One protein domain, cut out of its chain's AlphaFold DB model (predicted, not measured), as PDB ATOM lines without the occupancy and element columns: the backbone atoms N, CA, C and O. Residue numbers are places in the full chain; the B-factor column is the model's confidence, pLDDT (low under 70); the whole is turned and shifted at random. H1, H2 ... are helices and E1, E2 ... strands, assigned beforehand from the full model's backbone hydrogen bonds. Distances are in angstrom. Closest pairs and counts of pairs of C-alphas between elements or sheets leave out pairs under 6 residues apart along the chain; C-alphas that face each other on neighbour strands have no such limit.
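What this domain is: This is residues 160 to 269 of the 282 residues of an uncharacterized protein of Gammaproteobacteria bacterium SG8_11 (UniProt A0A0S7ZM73). A twisted slab of four parallel strands forms the core, with H2 along one side of it and the short H3 and H4 together with H5 on the other. H1 makes a corner with H2 and lies farther out, away from the slab. The printed part has 110 residues with five named helices and four named strands, in the order E1 H1 H2 E2 H3 H4 E3 H5 E4; the sheet's order is E2 E1 E3 E4. The class is mixed, helices and strands; the whole is compact, with a radius of gyration of the C-alphas of 14.1 A and spans of 36 by 34 by 28 A.

Where its parts are: E1, residues 160 to 165, begins at C-alpha 160 (195.768, 191.314, 137.973) and is 16.1 A long. H1, residues 175 to 182, is 11.3 A, and H2, residues 185 to 197, is 19.0 A. E2, residues 205 to 211, is 19.1 A. H3, residues 212 to 215, and H4, residues 226 to 229, are short. E3, residues 232 to 237, is 16.0 A. H5, residues 248 to 259, is 16.4 A and begins at C-alpha 248 (218.513, 187.710, 127.350). E4, residues 263 to 268, is 16.9 A and ends at C-alpha 268 (200.588, 191.228, 116.918).

How they stand to each other: The sheet is twisted, its C-alphas up to 4.2 A off the best plane. E2 and E1 are parallel at 28 degrees, with N 161 and O 206 at 2.8 A. E1 and E3 stand at 7 degrees, with N 164 and O 234 at 2.7 A. E3 and E4 stand at 19 degrees, with N 235 and O 265 at 2.7 A. E1, H1 H2, E2 and E3, H5, E4 are strand-helix-strand units, parallel neighbour strands with helices between; E2, H3 H4, E3 is a split one, with E1 between its strands. The three crossovers are right-handed. H3 is over E1 at a height over the sheet of 8.5 A. H2, H4 and H5 only graze the sheet; H1 is not on it. H1 and H2 only just touch, and only at the corner, with the C-alphas of Ile 181 and Lys 187 closest at 5.3 A. H3 and H4 only just touch, with 3 pairs of C-alphas within 8 A, the closest those of Leu 215 and Ile 227 at 4.7 A. Every O i to N i+4 pair is within hydrogen-bond range in H5, 2 of 4 in H1 and 8 of 9 in H2; H3 and H4 are too short for such a pair.

The domain as a whole: The C-alphas of Asn 176 and Lys 260, 38.1 A apart, are the two farthest apart. The printed part has no cut, and no link is long. The mean pLDDT of the printed part is 74.5; residues 167 to 200, 202 to 204, 238 to 242 and 269 are under 70.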
ATOM      1  N   LYS A 160     195.268 190.274 138.879       83.62
ATOM      2  CA  LYS A 160     195.768 191.314 137.973       83.62
ATOM      3  C   LYS A 160     196.067 190.732 136.594       83.62
ATOM      4  O   LYS A 160     196.738 189.700 136.495       83.62
ATOM      5  N   ILE A 161     195.612 191.411 135.548       84.31
ATOM      6  CA  ILE A 161     195.984 191.159 134.153       84.31
ATOM      7  C   ILE A 161     196.827 192.339 133.679       84.31
ATOM      8  O   ILE A 161     196.391 193.483 133.780       84.31
ATOM      9  N   ALA A 162     198.018 192.073 133.149       87.19
ATOM     10  CA  ALA A 162     198.803 193.087 132.456       87.19
ATOM     11  C   ALA A 162     198.513 193.029 130.957       87.19
ATOM     12  O   ALA A 162     198.654 191.976 130.342       87.19
ATOM     13  N   ILE A 163     198.178 194.167 130.359       83.31
ATOM     14  CA  ILE A 163     198.194 194.354 128.910       83.31
ATOM     15  C   ILE A 163     199.372 195.258 128.584       83.31
ATOM     16  O   ILE A 163     199.482 196.394 129.052       83.31
ATOM     17  N   VAL A 164     200.287 194.712 127.801       83.19
ATOM     18  CA  VAL A 164     201.620 195.250 127.607       83.19
ATOM     19  C   VAL A 164     201.820 195.571 126.152       83.19
ATOM     20  O   VAL A 164     201.778 194.694 125.300       83.19
ATOM     21  N   LEU A 165     202.052 196.845 125.873       76.12
ATOM     22  CA  LEU A 165     202.306 197.328 124.525       76.12
ATOM     23  C   LEU A 165     203.814 197.536 124.369       76.12
ATOM     24  O   LEU A 165     204.415 198.331 125.105       76.12
ATOM     25  N   ASP A 166     204.434 196.827 123.424       72.12
ATOM     26  CA  ASP A 166     205.828 197.083 123.061       72.12
ATOM     27  C   ASP A 166     205.920 198.251 122.071       72.12
ATOM     28  O   ASP A 166     205.785 198.117 120.855       72.12
ATOM     29  N   LEU A 167     206.105 199.446 122.632       59.50
ATOM     30  CA  LEU A 167     206.045 200.710 121.902       59.50
ATOM     31  C   LEU A 167     207.407 201.173 121.366       59.50
ATOM     32  O   LEU A 167     207.458 202.132 120.590       59.50
ATOM     33  N   GLN A 168     208.517 200.540 121.764       57.31
ATOM     34  CA  GLN A 168     209.848 201.047 121.402       57.31
ATOM     35  C   GLN A 168     210.139 200.914 119.902       57.31
ATOM     36  O   GLN A 168     210.780 201.795 119.328       57.31
ATOM     37  N   ALA A 169     209.592 199.891 119.245       52.97
ATOM     38  CA  ALA A 169     209.757 199.693 117.807       52.97
ATOM     39  C   ALA A 169     208.935 200.679 116.942       52.97
ATOM     40  O   ALA A 169     209.306 200.940 115.798       52.97
ATOM     41  N   GLN A 170     207.859 201.289 117.469       50.56
ATOM     42  CA  GLN A 170     206.959 202.177 116.704       50.56
ATOM     43  C   GLN A 170     206.979 203.658 117.109       50.56
ATOM     44  O   GLN A 170     206.370 204.486 116.421       50.56
ATOM     45  N   ALA A 171     207.703 204.038 118.167       51.12
ATOM     46  CA  ALA A 171     207.766 205.423 118.647       51.12
ATOM     47  C   ALA A 171     208.178 206.443 117.560       51.12
ATOM     48  O   ALA A 171     207.791 207.608 117.616       51.12
ATOM     49  N   SER A 172     208.915 206.010 116.534       50.84
ATOM     50  CA  SER A 172     209.311 206.860 115.405       50.84
ATOM     51  C   SER A 172     208.255 206.991 114.294       50.84
ATOM     52  O   SER A 172     208.358 207.916 113.492       50.84
ATOM     53  N   GLN A 173     207.229 206.130 114.244       48.50
ATOM     54  CA  GLN A 173     206.199 206.138 113.191       48.50
ATOM     55  C   GLN A 173     204.802 206.563 113.672       48.50
ATOM     56  O   GLN A 173     204.032 207.081 112.867       48.50
ATOM     57  N   MET A 174     204.465 206.406 114.960       48.44
ATOM     58  CA  MET A 174     203.088 206.611 115.454       48.44
ATOM     59  C   MET A 174     202.952 207.545 116.675       48.44
ATOM     60  O   MET A 174     201.958 207.484 117.395       48.44
ATOM     61  N   SER A 175     203.907 208.464 116.873       49.50
ATOM     62  CA  SER A 175     203.982 209.386 118.027       49.50
ATOM     63  C   SER A 175     202.692 210.158 118.364       49.50
ATOM     64  O   SER A 175     202.509 210.500 119.524       49.50
ATOM     65  N   ASN A 176     201.802 210.436 117.403       50.41
ATOM     66  CA  ASN A 176     200.615 211.270 117.653       50.41
ATOM     67  C   ASN A 176     199.338 210.460 117.924       50.41
ATOM     68  O   ASN A 176     198.503 210.891 118.703       50.41
ATOM     69  N   ALA A 177     199.177 209.281 117.313       49.19
ATOM     70  CA  ALA A 177     197.970 208.469 117.501       49.19
ATOM     71  C   ALA A 177     197.948 207.768 118.872       49.19
ATOM     72  O   ALA A 177     196.879 207.490 119.404       49.19
ATOM     73  N   PHE A 178     199.120 207.498 119.458       53.12
ATOM     74  CA  PHE A 178     199.235 206.787 120.735       53.12
ATOM     75  C   PHE A 178     199.268 207.699 121.964       53.12
ATOM     76  O   PHE A 178     198.782 207.277 123.012       53.12
ATOM     77  N   GLU A 179     199.763 208.940 121.862       54.38
ATOM     78  CA  GLU A 179     199.542 209.936 122.928       54.38
ATOM     79  C   GLU A 179     198.042 210.086 123.200       54.38
ATOM     80  O   GLU A 179     197.629 210.119 124.356       54.38
ATOM     81  N   ASP A 180     197.230 210.039 122.143       54.75
ATOM     82  CA  ASP A 180     195.776 210.052 122.229       54.75
ATOM     83  C   ASP A 180     195.217 208.769 122.885       54.75
ATOM     84  O   ASP A 180     194.338 208.875 123.743       54.75
ATOM     85  N   ILE A 181     195.769 207.574 122.608       54.62
ATOM     86  CA  ILE A 181     195.387 206.317 123.296       54.62
ATOM     87  C   ILE A 181     195.619 206.415 124.807       54.62
ATOM     88  O   ILE A 181     194.735 206.078 125.590       54.62
ATOM     89  N   PHE A 182     196.756 206.960 125.238       54.09
ATOM     90  CA  PHE A 182     197.060 207.140 126.661       54.09
ATOM     91  C   PHE A 182     196.516 208.453 127.259       54.09
ATOM     92  O   PHE A 182     196.616 208.649 128.472       54.09
ATOM     93  N   SER A 183     195.859 209.311 126.465       53.12
ATOM     94  CA  SER A 183     195.251 210.589 126.896       53.12
ATOM     95  C   SER A 183     193.951 210.437 127.711       53.12
ATOM     96  O   SER A 183     193.218 211.399 127.944       53.12
ATOM     97  N   GLY A 184     193.660 209.231 128.199       51.06
ATOM     98  CA  GLY A 184     192.593 208.949 129.160       51.06
ATOM     99  C   GLY A 184     191.236 208.609 128.542       51.06
ATOM    100  O   GLY A 184     190.565 207.731 129.065       51.06
ATOM    101  N   ASN A 185     190.843 209.219 127.419       50.66
ATOM    102  CA  ASN A 185     189.546 208.914 126.789       50.66
ATOM    103  C   ASN A 185     189.586 207.656 125.908       50.66
ATOM    104  O   ASN A 185     188.671 206.843 125.967       50.66
ATOM    105  N   ILE A 186     190.652 207.468 125.128       53.09
ATOM    106  CA  ILE A 186     190.790 206.301 124.240       53.09
ATOM    107  C   ILE A 186     191.297 205.070 125.012       53.09
ATOM    108  O   ILE A 186     190.965 203.945 124.656       53.09
ATOM    109  N   LYS A 187     192.007 205.272 126.132       57.06
ATOM    110  CA  LYS A 187     192.398 204.208 127.068       57.06
ATOM    111  C   LYS A 187     191.184 203.415 127.556       57.06
ATOM    112  O   LYS A 187     191.211 202.195 127.509       57.06
ATOM    113  N   VAL A 188     190.119 204.114 127.958       57.47
ATOM    114  CA  VAL A 188     188.884 203.498 128.472       57.47
ATOM    115  C   VAL A 188     188.138 202.729 127.378       57.47
ATOM    116  O   VAL A 188     187.591 201.663 127.641       57.47
ATOM    117  N   GLU A 189     188.118 203.237 126.146       59.47
ATOM    118  CA  GLU A 189     187.476 202.550 125.018       59.47
ATOM    119  C   GLU A 189     188.265 201.297 124.605       59.47
ATOM    120  O   GLU A 189     187.680 200.236 124.404       59.47
ATOM    121  N   PHE A 190     189.598 201.382 124.577       62.50
ATOM    122  CA  PHE A 190     190.473 200.240 124.309       62.50
ATOM    123  C   PHE A 190     190.397 199.177 125.414       62.50
ATOM    124  O   PHE A 190     190.304 197.993 125.111       62.50
ATOM    125  N   GLU A 191     190.367 199.597 126.682       63.75
ATOM    126  CA  GLU A 191     190.114 198.745 127.851       63.75
ATOM    127  C   GLU A 191     188.817 197.948 127.700       63.75
ATOM    128  O   GLU A 191     188.819 196.725 127.814       63.75
ATOM    129  N   GLN A 192     187.718 198.633 127.379       64.12
ATOM    130  CA  GLN A 192     186.406 198.007 127.232       64.12
ATOM    131  C   GLN A 192     186.336 197.057 126.037       64.12
ATOM    132  O   GLN A 192     185.734 195.990 126.139       64.12
ATOM    133  N   GLU A 193     186.913 197.428 124.895       64.62
ATOM    134  CA  GLU A 193     186.921 196.561 123.716       64.62
ATOM    135  C   GLU A 193     187.823 195.339 123.919       64.62
ATOM    136  O   GLU A 193     187.430 194.231 123.557       64.62
ATOM    137  N   PHE A 194     188.973 195.493 124.581       67.12
ATOM    138  CA  PHE A 194     189.846 194.366 124.908       67.12
ATOM    139  C   PHE A 194     189.169 193.405 125.893       67.12
ATOM    140  O   PHE A 194     189.116 192.204 125.634       67.12
ATOM    141  N   SER A 195     188.569 193.914 126.975       65.62
ATOM    142  CA  SER A 195     187.827 193.079 127.930       65.62
ATOM    143  C   SER A 195     186.690 192.302 127.260       65.62
ATOM    144  O   SER A 195     186.489 191.132 127.573       65.62
ATOM    145  N   LYS A 196     185.989 192.901 126.285       67.81
ATOM    146  CA  LYS A 196     184.955 192.206 125.495       67.81
ATOM    147  C   LYS A 196     185.528 191.145 124.557       67.81
ATOM    148  O   LYS A 196     184.915 190.092 124.411       67.81
ATOM    149  N   MET A 197     186.656 191.417 123.894       64.00
ATOM    150  CA  MET A 197     187.273 190.468 122.956       64.00
ATOM    151  C   MET A 197     187.753 189.193 123.651       64.00
ATOM    152  O   MET A 197     187.674 188.118 123.062       64.00
ATOM    153  N   TYR A 198     188.215 189.312 124.896       64.75
ATOM    154  CA  TYR A 198     188.787 188.204 125.663       64.75
ATOM    155  C   TYR A 198     187.885 187.707 126.805       64.75
ATOM    156  O   TYR A 198     188.347 186.928 127.634       64.75
ATOM    157  N   ASP A 199     186.617 188.138 126.843       68.75
ATOM    158  CA  ASP A 199     185.614 187.775 127.864       68.75
ATOM    159  C   ASP A 199     186.143 187.919 129.307       68.75
ATOM    160  O   ASP A 199     185.969 187.053 130.165       68.75
ATOM    161  N   ILE A 200     186.861 189.017 129.564       69.88
ATOM    162  CA  ILE A 200     187.459 189.292 130.872       69.88
ATOM    163  C   ILE A 200     186.359 189.804 131.807       69.88
ATOM    164  O   ILE A 200     185.816 190.891 131.604       69.88
ATOM    165  N   ASP A 201     186.060 189.052 132.872       71.44
ATOM    166  CA  ASP A 201     185.165 189.522 133.931       71.44
ATOM    167  C   ASP A 201     185.856 190.619 134.755       71.44
ATOM    168  O   ASP A 201     186.701 190.354 135.614       71.44
ATOM    169  N   GLU A 202     185.460 191.871 134.523       67.38
ATOM    170  CA  GLU A 202     185.945 193.047 135.255       67.38
ATOM    171  C   GLU A 202     185.671 192.972 136.767       67.38
ATOM    172  O   GLU A 202     186.236 193.750 137.537       67.38
ATOM    173  N   ASN A 203     184.804 192.067 137.237       68.00
ATOM    174  CA  ASN A 203     184.597 191.831 138.665       68.00
ATOM    175  C   ASN A 203     185.649 190.889 139.263       68.00
ATOM    176  O   ASN A 203     185.950 191.026 140.449       68.00
ATOM    177  N   GLU A 204     186.214 189.977 138.469       66.88
ATOM    178  CA  GLU A 204     187.249 189.024 138.894       66.88
ATOM    179  C   GLU A 204     188.666 189.574 138.677       66.88
ATOM    180  O   GLU A 204     189.565 189.306 139.484       66.88
ATOM    181  N   TYR A 205     188.856 190.378 137.628       74.38
ATOM    182  CA  TYR A 205     190.170 190.834 137.190       74.38
ATOM    183  C   TYR A 205     190.349 192.354 137.268       74.38
ATOM    184  O   TYR A 205     189.432 193.127 136.994       74.38
ATOM    185  N   ASP A 206     191.554 192.782 137.648       80.56
ATOM    186  CA  ASP A 206     192.013 194.168 137.530       80.56
ATOM    187  C   ASP A 206     192.958 194.265 136.332       80.56
ATOM    188  O   ASP A 206     194.018 193.634 136.314       80.56
ATOM    189  N   VAL A 207     192.544 195.000 135.303       80.50
ATOM    190  CA  VAL A 207     193.273 195.085 134.036       80.50
ATOM    191  C   VAL A 207     194.144 196.335 134.046       80.50
ATOM    192  O   VAL A 207     193.653 197.453 134.192       80.50
ATOM    193  N   VAL A 208     195.450 196.151 133.869       83.12
ATOM    194  CA  VAL A 208     196.435 197.232 133.912       83.12
ATOM    195  C   VAL A 208     197.158 197.323 132.577       83.12
ATOM    196  O   VAL A 208     197.681 196.336 132.069       83.12
ATOM    197  N   PHE A 209     197.241 198.536 132.035       81.12
ATOM    198  CA  PHE A 209     197.992 198.835 130.817       81.12
ATOM    199  C   PHE A 209     199.347 199.416 131.184       81.12
ATOM    200  O   PHE A 209     199.421 200.444 131.865       81.12
ATOM    201  N   LEU A 210     200.419 198.773 130.728       83.62
ATOM    202  CA  LEU A 210     201.788 199.169 131.047       83.62
ATOM    203  C   LEU A 210     202.725 199.013 129.841       83.62
ATOM    204  O   LEU A 210     202.499 198.173 128.973       83.62
ATOM    205  N   PRO A 211     203.792 199.827 129.755       83.19
ATOM    206  CA  PRO A 211     204.817 199.644 128.738       83.19
ATOM    207  C   PRO A 211     205.689 198.425 129.071       83.19
ATOM    208  O   PRO A 211     205.944 198.145 130.243       83.19
ATOM    209  N   LEU A 212     206.216 197.751 128.044       85.56
ATOM    210  CA  LEU A 212     207.020 196.529 128.192       85.56
ATOM    211  C   LEU A 212     208.136 196.588 129.255       85.56
ATOM    212  O   LEU A 212     208.216 195.659 130.059       85.56
ATOM    213  N   PRO A 213     208.961 197.651 129.353       87.56
ATOM    214  CA  PRO A 213     210.010 197.710 130.371       87.56
ATOM    215  C   PRO A 213     209.490 197.597 131.809       87.56
ATOM    216  O   PRO A 213     210.171 197.027 132.653       87.56
ATOM    217  N   SER A 214     208.269 198.074 132.081       88.75
ATOM    218  CA  SER A 214     207.696 198.059 133.431       88.75
ATOM    219  C   SER A 214     207.391 196.662 133.961       88.75
ATOM    220  O   SER A 214     207.276 196.523 135.165       88.75
ATOM    221  N   LEU A 215     207.290 195.632 133.112       90.56
ATOM    222  CA  LEU A 215     207.162 194.248 133.583       90.56
ATOM    223  C   LEU A 215     208.425 193.733 134.283       90.56
ATOM    224  O   LEU A 215     208.366 192.788 135.066       90.56
ATOM    225  N   PHE A 216     209.580 194.294 133.934       93.69
ATOM    226  CA  PHE A 216     210.883 193.767 134.332       93.69
ATOM    227  C   PHE A 216     211.546 194.593 135.438       93.69
ATOM    228  O   PHE A 216     212.631 194.241 135.898       93.69
ATOM    229  N   GLU A 217     210.915 195.693 135.837       92.50
ATOM    230  CA  GLU A 217     211.340 196.535 136.952       92.50
ATOM    231  C   GLU A 217     210.776 195.985 138.267       92.50
ATOM    232  O   GLU A 217     209.786 195.268 138.252       92.50
ATOM    233  N   ASP A 218     211.421 196.313 139.385       90.56
ATOM    234  CA  ASP A 218     210.928 196.068 140.746       90.56
ATOM    235  C   ASP A 218     210.489 197.424 141.311       90.56
ATOM    236  O   ASP A 218     211.310 198.196 141.827       90.56
ATOM    237  N   LYS A 219     209.225 197.795 141.083       88.38
ATOM    238  CA  LYS A 219     208.729 199.126 141.470       88.38
ATOM    239  C   LYS A 219     208.242 199.180 142.905       88.38
ATOM    240  O   LYS A 219     208.230 200.269 143.489       88.38
ATOM    241  N   ASP A 220     207.820 198.054 143.462       84.12
ATOM    242  CA  ASP A 220     207.329 197.959 144.835       84.12
ATOM    243  C   ASP A 220     208.428 197.593 145.852       84.12
ATOM    244  O   ASP A 220     208.196 197.672 147.063       84.12
ATOM    245  N   ALA A 221     209.647 197.341 145.365       88.12
ATOM    246  CA  ALA A 221     210.846 197.006 146.124       88.12
ATOM    247  C   ALA A 221     210.754 195.650 146.850       88.12
ATOM    248  O   ALA A 221     211.359 195.476 147.918       88.12
ATOM    249  N   ASP A 222     210.023 194.685 146.287       85.00
ATOM    250  CA  ASP A 222     209.897 193.325 146.819       85.00
ATOM    251  C   ASP A 222     211.057 192.387 146.408       85.00
ATOM    252  O   ASP A 222     211.115 191.224 146.824       85.00
ATOM    253  N   SER A 223     212.046 192.919 145.675       89.12
ATOM    254  CA  SER A 223     213.197 192.201 145.112       89.12
ATOM    255  C   SER A 223     212.848 191.211 143.996       89.12
ATOM    256  O   SER A 223     213.646 190.307 143.712       89.12
ATOM    257  N   ARG A 224     211.688 191.355 143.352       90.12
ATOM    258  CA  ARG A 224     211.272 190.583 142.180       90.12
ATOM    259  C   ARG A 224     210.759 191.527 141.084       90.12
ATOM    260  O   ARG A 224     210.305 192.622 141.366       90.12
ATOM    261  N   PRO A 225     210.843 191.118 139.810       92.44
ATOM    262  CA  PRO A 225     210.214 191.871 138.730       92.44
ATOM    263  C   PRO A 225     208.682 191.925 138.864       92.44
ATOM    264  O   PRO A 225     208.053 190.902 139.143       92.44
ATOM    265  N   ASP A 226     208.083 193.072 138.547       91.88
ATOM    266  CA  ASP A 226     206.642 193.342 138.646       91.88
ATOM    267  C   ASP A 226     205.784 192.337 137.845       91.88
ATOM    268  O   ASP A 226     204.612 192.139 138.153       91.88
ATOM    269  N   ILE A 227     206.326 191.659 136.821       92.62
ATOM    270  CA  ILE A 227     205.592 190.633 136.055       92.62
ATOM    271  C   ILE A 227     204.977 189.538 136.945       92.62
ATOM    272  O   ILE A 227     203.930 188.991 136.605       92.62
ATOM    273  N   PHE A 228     205.589 189.232 138.094       89.31
ATOM    274  CA  PHE A 228     205.105 188.197 139.014       89.31
ATOM    275  C   PHE A 228     203.863 188.603 139.819       89.31
ATOM    276  O   PHE A 228     203.272 187.743 140.474       89.31
ATOM    277  N   ASP A 229     203.439 189.864 139.737       89.44
ATOM    278  CA  ASP A 229     202.189 190.339 140.331       89.44
ATOM    279  C   ASP A 229     200.961 190.055 139.464       89.44
ATOM    280  O   ASP A 229     199.823 190.180 139.931       89.44
ATOM    281  N   TYR A 230     201.171 189.690 138.198       89.75
ATOM    282  CA  TYR A 230     200.105 189.489 137.227       89.75
ATOM    283  C   TYR A 230     199.856 188.003 137.006       89.75
ATOM    284  O   TYR A 230     200.771 187.225 136.745       89.75
ATOM    285  N   LYS A 231     198.589 187.591 137.060       85.38
ATOM    286  CA  LYS A 231     198.212 186.207 136.755       85.38
ATOM    287  C   LYS A 231     198.298 185.927 135.254       85.38
ATOM    288  O   LYS A 231     198.680 184.825 134.868       85.38
ATOM    289  N   ILE A 232     197.955 186.932 134.448       85.69
ATOM    290  CA  ILE A 232     197.951 186.871 132.988       85.69
ATOM    291  C   ILE A 232     198.663 188.107 132.436       85.69
ATOM    292  O   ILE A 232     198.426 189.223 132.904       85.69
ATOM    293  N   VAL A 233     199.504 187.914 131.425       88.25
ATOM    294  CA  VAL A 233     200.198 188.972 130.688       88.25
ATOM    295  C   VAL A 233     199.868 188.836 129.203       88.25
ATOM    296  O   VAL A 233     200.215 187.840 128.575       88.25
ATOM    297  N   TYR A 234     199.236 189.854 128.628       86.69
ATOM    298  CA  TYR A 234     199.030 189.999 127.188       86.69
ATOM    299  C   TYR A 234     200.084 190.939 126.625       86.69
ATOM    300  O   TYR A 234     200.042 192.142 126.861       86.69
ATOM    301  N   LEU A 235     201.031 190.398 125.874       86.12
ATOM    302  CA  LEU A 235     202.088 191.140 125.220       86.12
ATOM    303  C   LEU A 235     201.724 191.400 123.762       86.12
ATOM    304  O   LEU A 235     201.678 190.501 122.929       86.12
ATOM    305  N   ILE A 236     201.461 192.659 123.466       80.50
ATOM    306  CA  ILE A 236     201.060 193.140 122.160       80.50
ATOM    307  C   ILE A 236     202.293 193.731 121.468       80.50
ATOM    308  O   ILE A 236     202.770 194.807 121.848       80.50
ATOM    309  N   THR A 237     202.813 193.027 120.461       75.88
ATOM    310  CA  THR A 237     204.020 193.414 119.718       75.88
ATOM    311  C   THR A 237     203.685 193.962 118.327       75.88
ATOM    312  O   THR A 237     202.692 193.579 117.702       75.88
ATOM    313  N   PRO A 238     204.496 194.880 117.787       63.44
ATOM    314  CA  PRO A 238     204.336 195.336 116.417       63.44
ATOM    315  C   PRO A 238     204.988 194.347 115.436       63.44
ATOM    316  O   PRO A 238     206.203 194.340 115.277       63.44
ATOM    317  N   GLY A 239     204.174 193.557 114.734       61.16
ATOM    318  CA  GLY A 239     204.633 192.648 113.674       61.16
ATOM    319  C   GLY A 239     204.978 191.232 114.143       61.16
ATOM    320  O   GLY A 239     204.992 190.959 115.339       61.16
ATOM    321  N   ASP A 240     205.219 190.354 113.164       58.00
ATOM    322  CA  ASP A 240     205.127 188.888 113.277       58.00
ATOM    323  C   ASP A 240     206.065 188.213 114.293       58.00
ATOM    324  O   ASP A 240     205.805 187.075 114.645       58.00
ATOM    325  N   ASP A 241     207.125 188.863 114.786       57.78
ATOM    326  CA  ASP A 241     208.115 188.197 115.649       57.78
ATOM    327  C   ASP A 241     209.079 189.197 116.314       57.78
ATOM    328  O   ASP A 241     210.262 189.220 115.973       57.78
ATOM    329  N   ASP A 242     208.657 190.035 117.270       61.56
ATOM    330  CA  ASP A 242     209.667 190.883 117.933       61.56
ATOM    331  C   ASP A 242     209.684 190.930 119.455       61.56
ATOM    332  O   ASP A 242     209.834 191.967 120.088       61.56
ATOM    333  N   LEU A 243     209.713 189.735 120.052       71.19
ATOM    334  CA  LEU A 243     210.515 189.532 121.266       71.19
ATOM    335  C   LEU A 243     211.992 189.283 120.936       71.19
ATOM    336  O   LEU A 243     212.795 189.028 121.838       71.19
ATOM    337  N   SER A 244     212.382 189.296 119.660       73.06
ATOM    338  CA  SER A 244     213.729 188.933 119.231       73.06
ATOM    339  C   SER A 244     214.766 189.930 119.763       73.06
ATOM    340  O   SER A 244     215.786 189.492 120.311       73.06
ATOM    341  N   ASP A 245     214.414 191.215 119.792       75.44
ATOM    342  CA  ASP A 245     215.227 192.311 120.330       75.44
ATOM    343  C   ASP A 245     215.237 192.412 121.867       75.44
ATOM    344  O   ASP A 245     216.028 193.158 122.454       75.44
ATOM    345  N   MET A 246     214.418 191.616 122.560       83.88
ATOM    346  CA  MET A 246     214.405 191.594 124.020       83.88
ATOM    347  C   MET A 246     215.724 191.041 124.586       83.88
ATOM    348  O   MET A 246     216.281 190.044 124.103       83.88
ATOM    349  N   SER A 247     216.207 191.674 125.663       89.56
ATOM    350  CA  SER A 247     217.421 191.253 126.362       89.56
ATOM    351  C   SER A 247     217.321 189.788 126.808       89.56
ATOM    352  O   SER A 247     216.246 189.270 127.122       89.56
ATOM    353  N   LYS A 248     218.466 189.099 126.870       90.50
ATOM    354  CA  LYS A 248     218.513 187.710 127.350       90.50
ATOM    355  C   LYS A 248     217.946 187.574 128.767       90.50
ATOM    356  O   LYS A 248     217.322 186.565 129.067       90.50
ATOM    357  N   GLU A 249     218.179 188.568 129.618       92.62
ATOM    358  CA  GLU A 249     217.674 188.600 130.991       92.62
ATOM    359  C   GLU A 249     216.145 188.657 131.021       92.62
ATOM    360  O   GLU A 249     215.528 187.790 131.625       92.62
ATOM    361  N   ASN A 250     215.528 189.569 130.267       91.38
ATOM    362  CA  ASN A 250     214.071 189.702 130.221       91.38
ATOM    363  C   ASN A 250     213.397 188.446 129.644       91.38
ATOM    364  O   ASN A 250     212.377 188.001 130.163       91.38
ATOM    365  N   LYS A 251     214.007 187.808 128.632       89.06
ATOM    366  CA  LYS A 251     213.544 186.506 128.115       89.06
ATOM    367  C   LYS A 251     213.583 185.418 129.189       89.06
ATOM    368  O   LYS A 251     212.649 184.631 129.297       89.06
ATOM    369  N   LEU A 252     214.652 185.369 129.987       90.56
ATOM    370  CA  LEU A 252     214.745 184.430 131.108       90.56
ATOM    371  C   LEU A 252     213.699 184.735 132.185       90.56
ATOM    372  O   LEU A 252     213.132 183.796 132.732       90.56
ATOM    373  N   THR A 253     213.399 186.007 132.444       91.94
ATOM    374  CA  THR A 253     212.332 186.412 133.367       91.94
ATOM    375  C   THR A 253     210.950 185.971 132.878       91.94
ATOM    376  O   THR A 253     210.183 185.438 133.672       91.94
ATOM    377  N   LEU A 254     210.639 186.108 131.580       91.19
ATOM    378  CA  LEU A 254     209.386 185.594 131.000       91.19
ATOM    379  C   LEU A 254     209.271 184.069 131.139       91.19
ATOM    380  O   LEU A 254     208.218 183.553 131.503       91.19
ATOM    381  N   LEU A 255     210.362 183.343 130.891       86.94
ATOM    382  CA  LEU A 255     210.385 181.890 131.069       86.94
ATOM    383  C   LEU A 255     210.209 181.494 132.542       86.94
ATOM    384  O   LEU A 255     209.479 180.549 132.836       86.94
ATOM    385  N   ASP A 256     210.845 182.212 133.472       88.69
ATOM    386  CA  ASP A 256     210.668 181.990 134.911       88.69
ATOM    387  C   ASP A 256     209.219 182.272 135.343       88.69
ATOM    388  O   ASP A 256     208.632 181.473 136.072       88.69
ATOM    389  N   TYR A 257     208.608 183.340 134.821       89.81
ATOM    390  CA  TYR A 257     207.191 183.671 134.999       89.81
ATOM    391  C   TYR A 257     206.259 182.525 134.589       89.81
ATOM    392  O   TYR A 257     205.481 182.043 135.418       89.81
ATOM    393  N   ILE A 258     206.400 182.017 133.363       87.81
ATOM    394  CA  ILE A 258     205.604 180.883 132.866       87.81
ATOM    395  C   ILE A 258     205.845 179.639 133.733       87.81
ATOM    396  O   ILE A 258     204.902 178.957 134.135       87.81
ATOM    397  N   SER A 259     207.100 179.367 134.109       79.19
ATOM    398  CA  SER A 259     207.445 178.199 134.931       79.19
ATOM    399  C   SER A 259     206.807 178.210 136.327       79.19
ATOM    400  O   SER A 259     206.593 177.148 136.916       79.19
ATOM    401  N   LYS A 260     206.467 179.396 136.847       82.00
ATOM    402  CA  LYS A 260     205.761 179.589 138.122       82.00
ATOM    403  C   LYS A 260     204.234 179.618 137.969       82.00
ATOM    404  O   LYS A 260     203.539 179.876 138.950       82.00
ATOM    405  N   GLY A 261     203.707 179.308 136.782       80.44
ATOM    406  CA  GLY A 261     202.269 179.225 136.508       80.44
ATOM    407  C   GLY A 261     201.627 180.543 136.074       80.44
ATOM    408  O   GLY A 261     200.404 180.686 136.188       80.44
ATOM    409  N   GLY A 262     202.440 181.502 135.628       81.62
ATOM    410  CA  GLY A 262     201.975 182.678 134.905       81.62
ATOM    411  C   GLY A 262     201.512 182.327 133.491       81.62
ATOM    412  O   GLY A 262     202.017 181.382 132.884       81.62
ATOM    413  N   GLU A 263     200.553 183.085 132.970       86.38
ATOM    414  CA  GLU A 263     200.002 182.892 131.627       86.38
ATOM    415  C   GLU A 263     200.450 184.049 130.732       86.38
ATOM    416  O   GLU A 263     200.160 185.209 131.019       86.38
ATOM    417  N   LEU A 264     201.193 183.744 129.667       86.69
ATOM    418  CA  LEU A 264     201.704 184.735 128.722       86.69
ATOM    419  C   LEU A 264     201.046 184.528 127.357       86.69
ATOM    420  O   LEU A 264     201.204 183.476 126.745       86.69
ATOM    421  N   PHE A 265     200.375 185.559 126.863       85.06
ATOM    422  CA  PHE A 265     199.813 185.608 125.518       85.06
ATOM    423  C   PHE A 265     200.579 186.644 124.715       85.06
ATOM    424  O   PHE A 265     200.713 187.780 125.161       85.06
ATOM    425  N   VAL A 266     201.078 186.280 123.537       82.75
ATOM    426  CA  VAL A 266     201.771 187.214 122.646       82.75
ATOM    427  C   VAL A 266     200.928 187.377 121.392       82.75
ATOM    428  O   VAL A 266     200.526 186.390 120.788       82.75
ATOM    429  N   THR A 267     200.623 188.613 121.017       75.12
ATOM    430  CA  THR A 267     199.817 188.908 119.828       75.12
ATOM    431  C   THR A 267     200.393 190.089 119.077       75.12
ATOM    432  O   THR A 267     200.991 190.987 119.666       75.12
ATOM    433  N   THR A 268     200.156 190.126 117.770       70.31
ATOM    434  CA  THR A 268     200.588 191.228 116.918       70.31
ATOM    435  C   THR A 268     199.405 192.136 116.590       70.31
ATOM    436  O   THR A 268     198.295 191.666 116.336       70.31
ATOM    437  N   LEU A 269     199.600 193.460 116.619       62.47
ATOM    438  CA  LEU A 269     198.596 194.392 116.088       62.47
ATOM    439  C   LEU A 269     198.715 194.425 114.566       62.47
ATOM    440  O   LEU A 269     199.405 195.277 114.004       62.47
TER     441      LEU A 269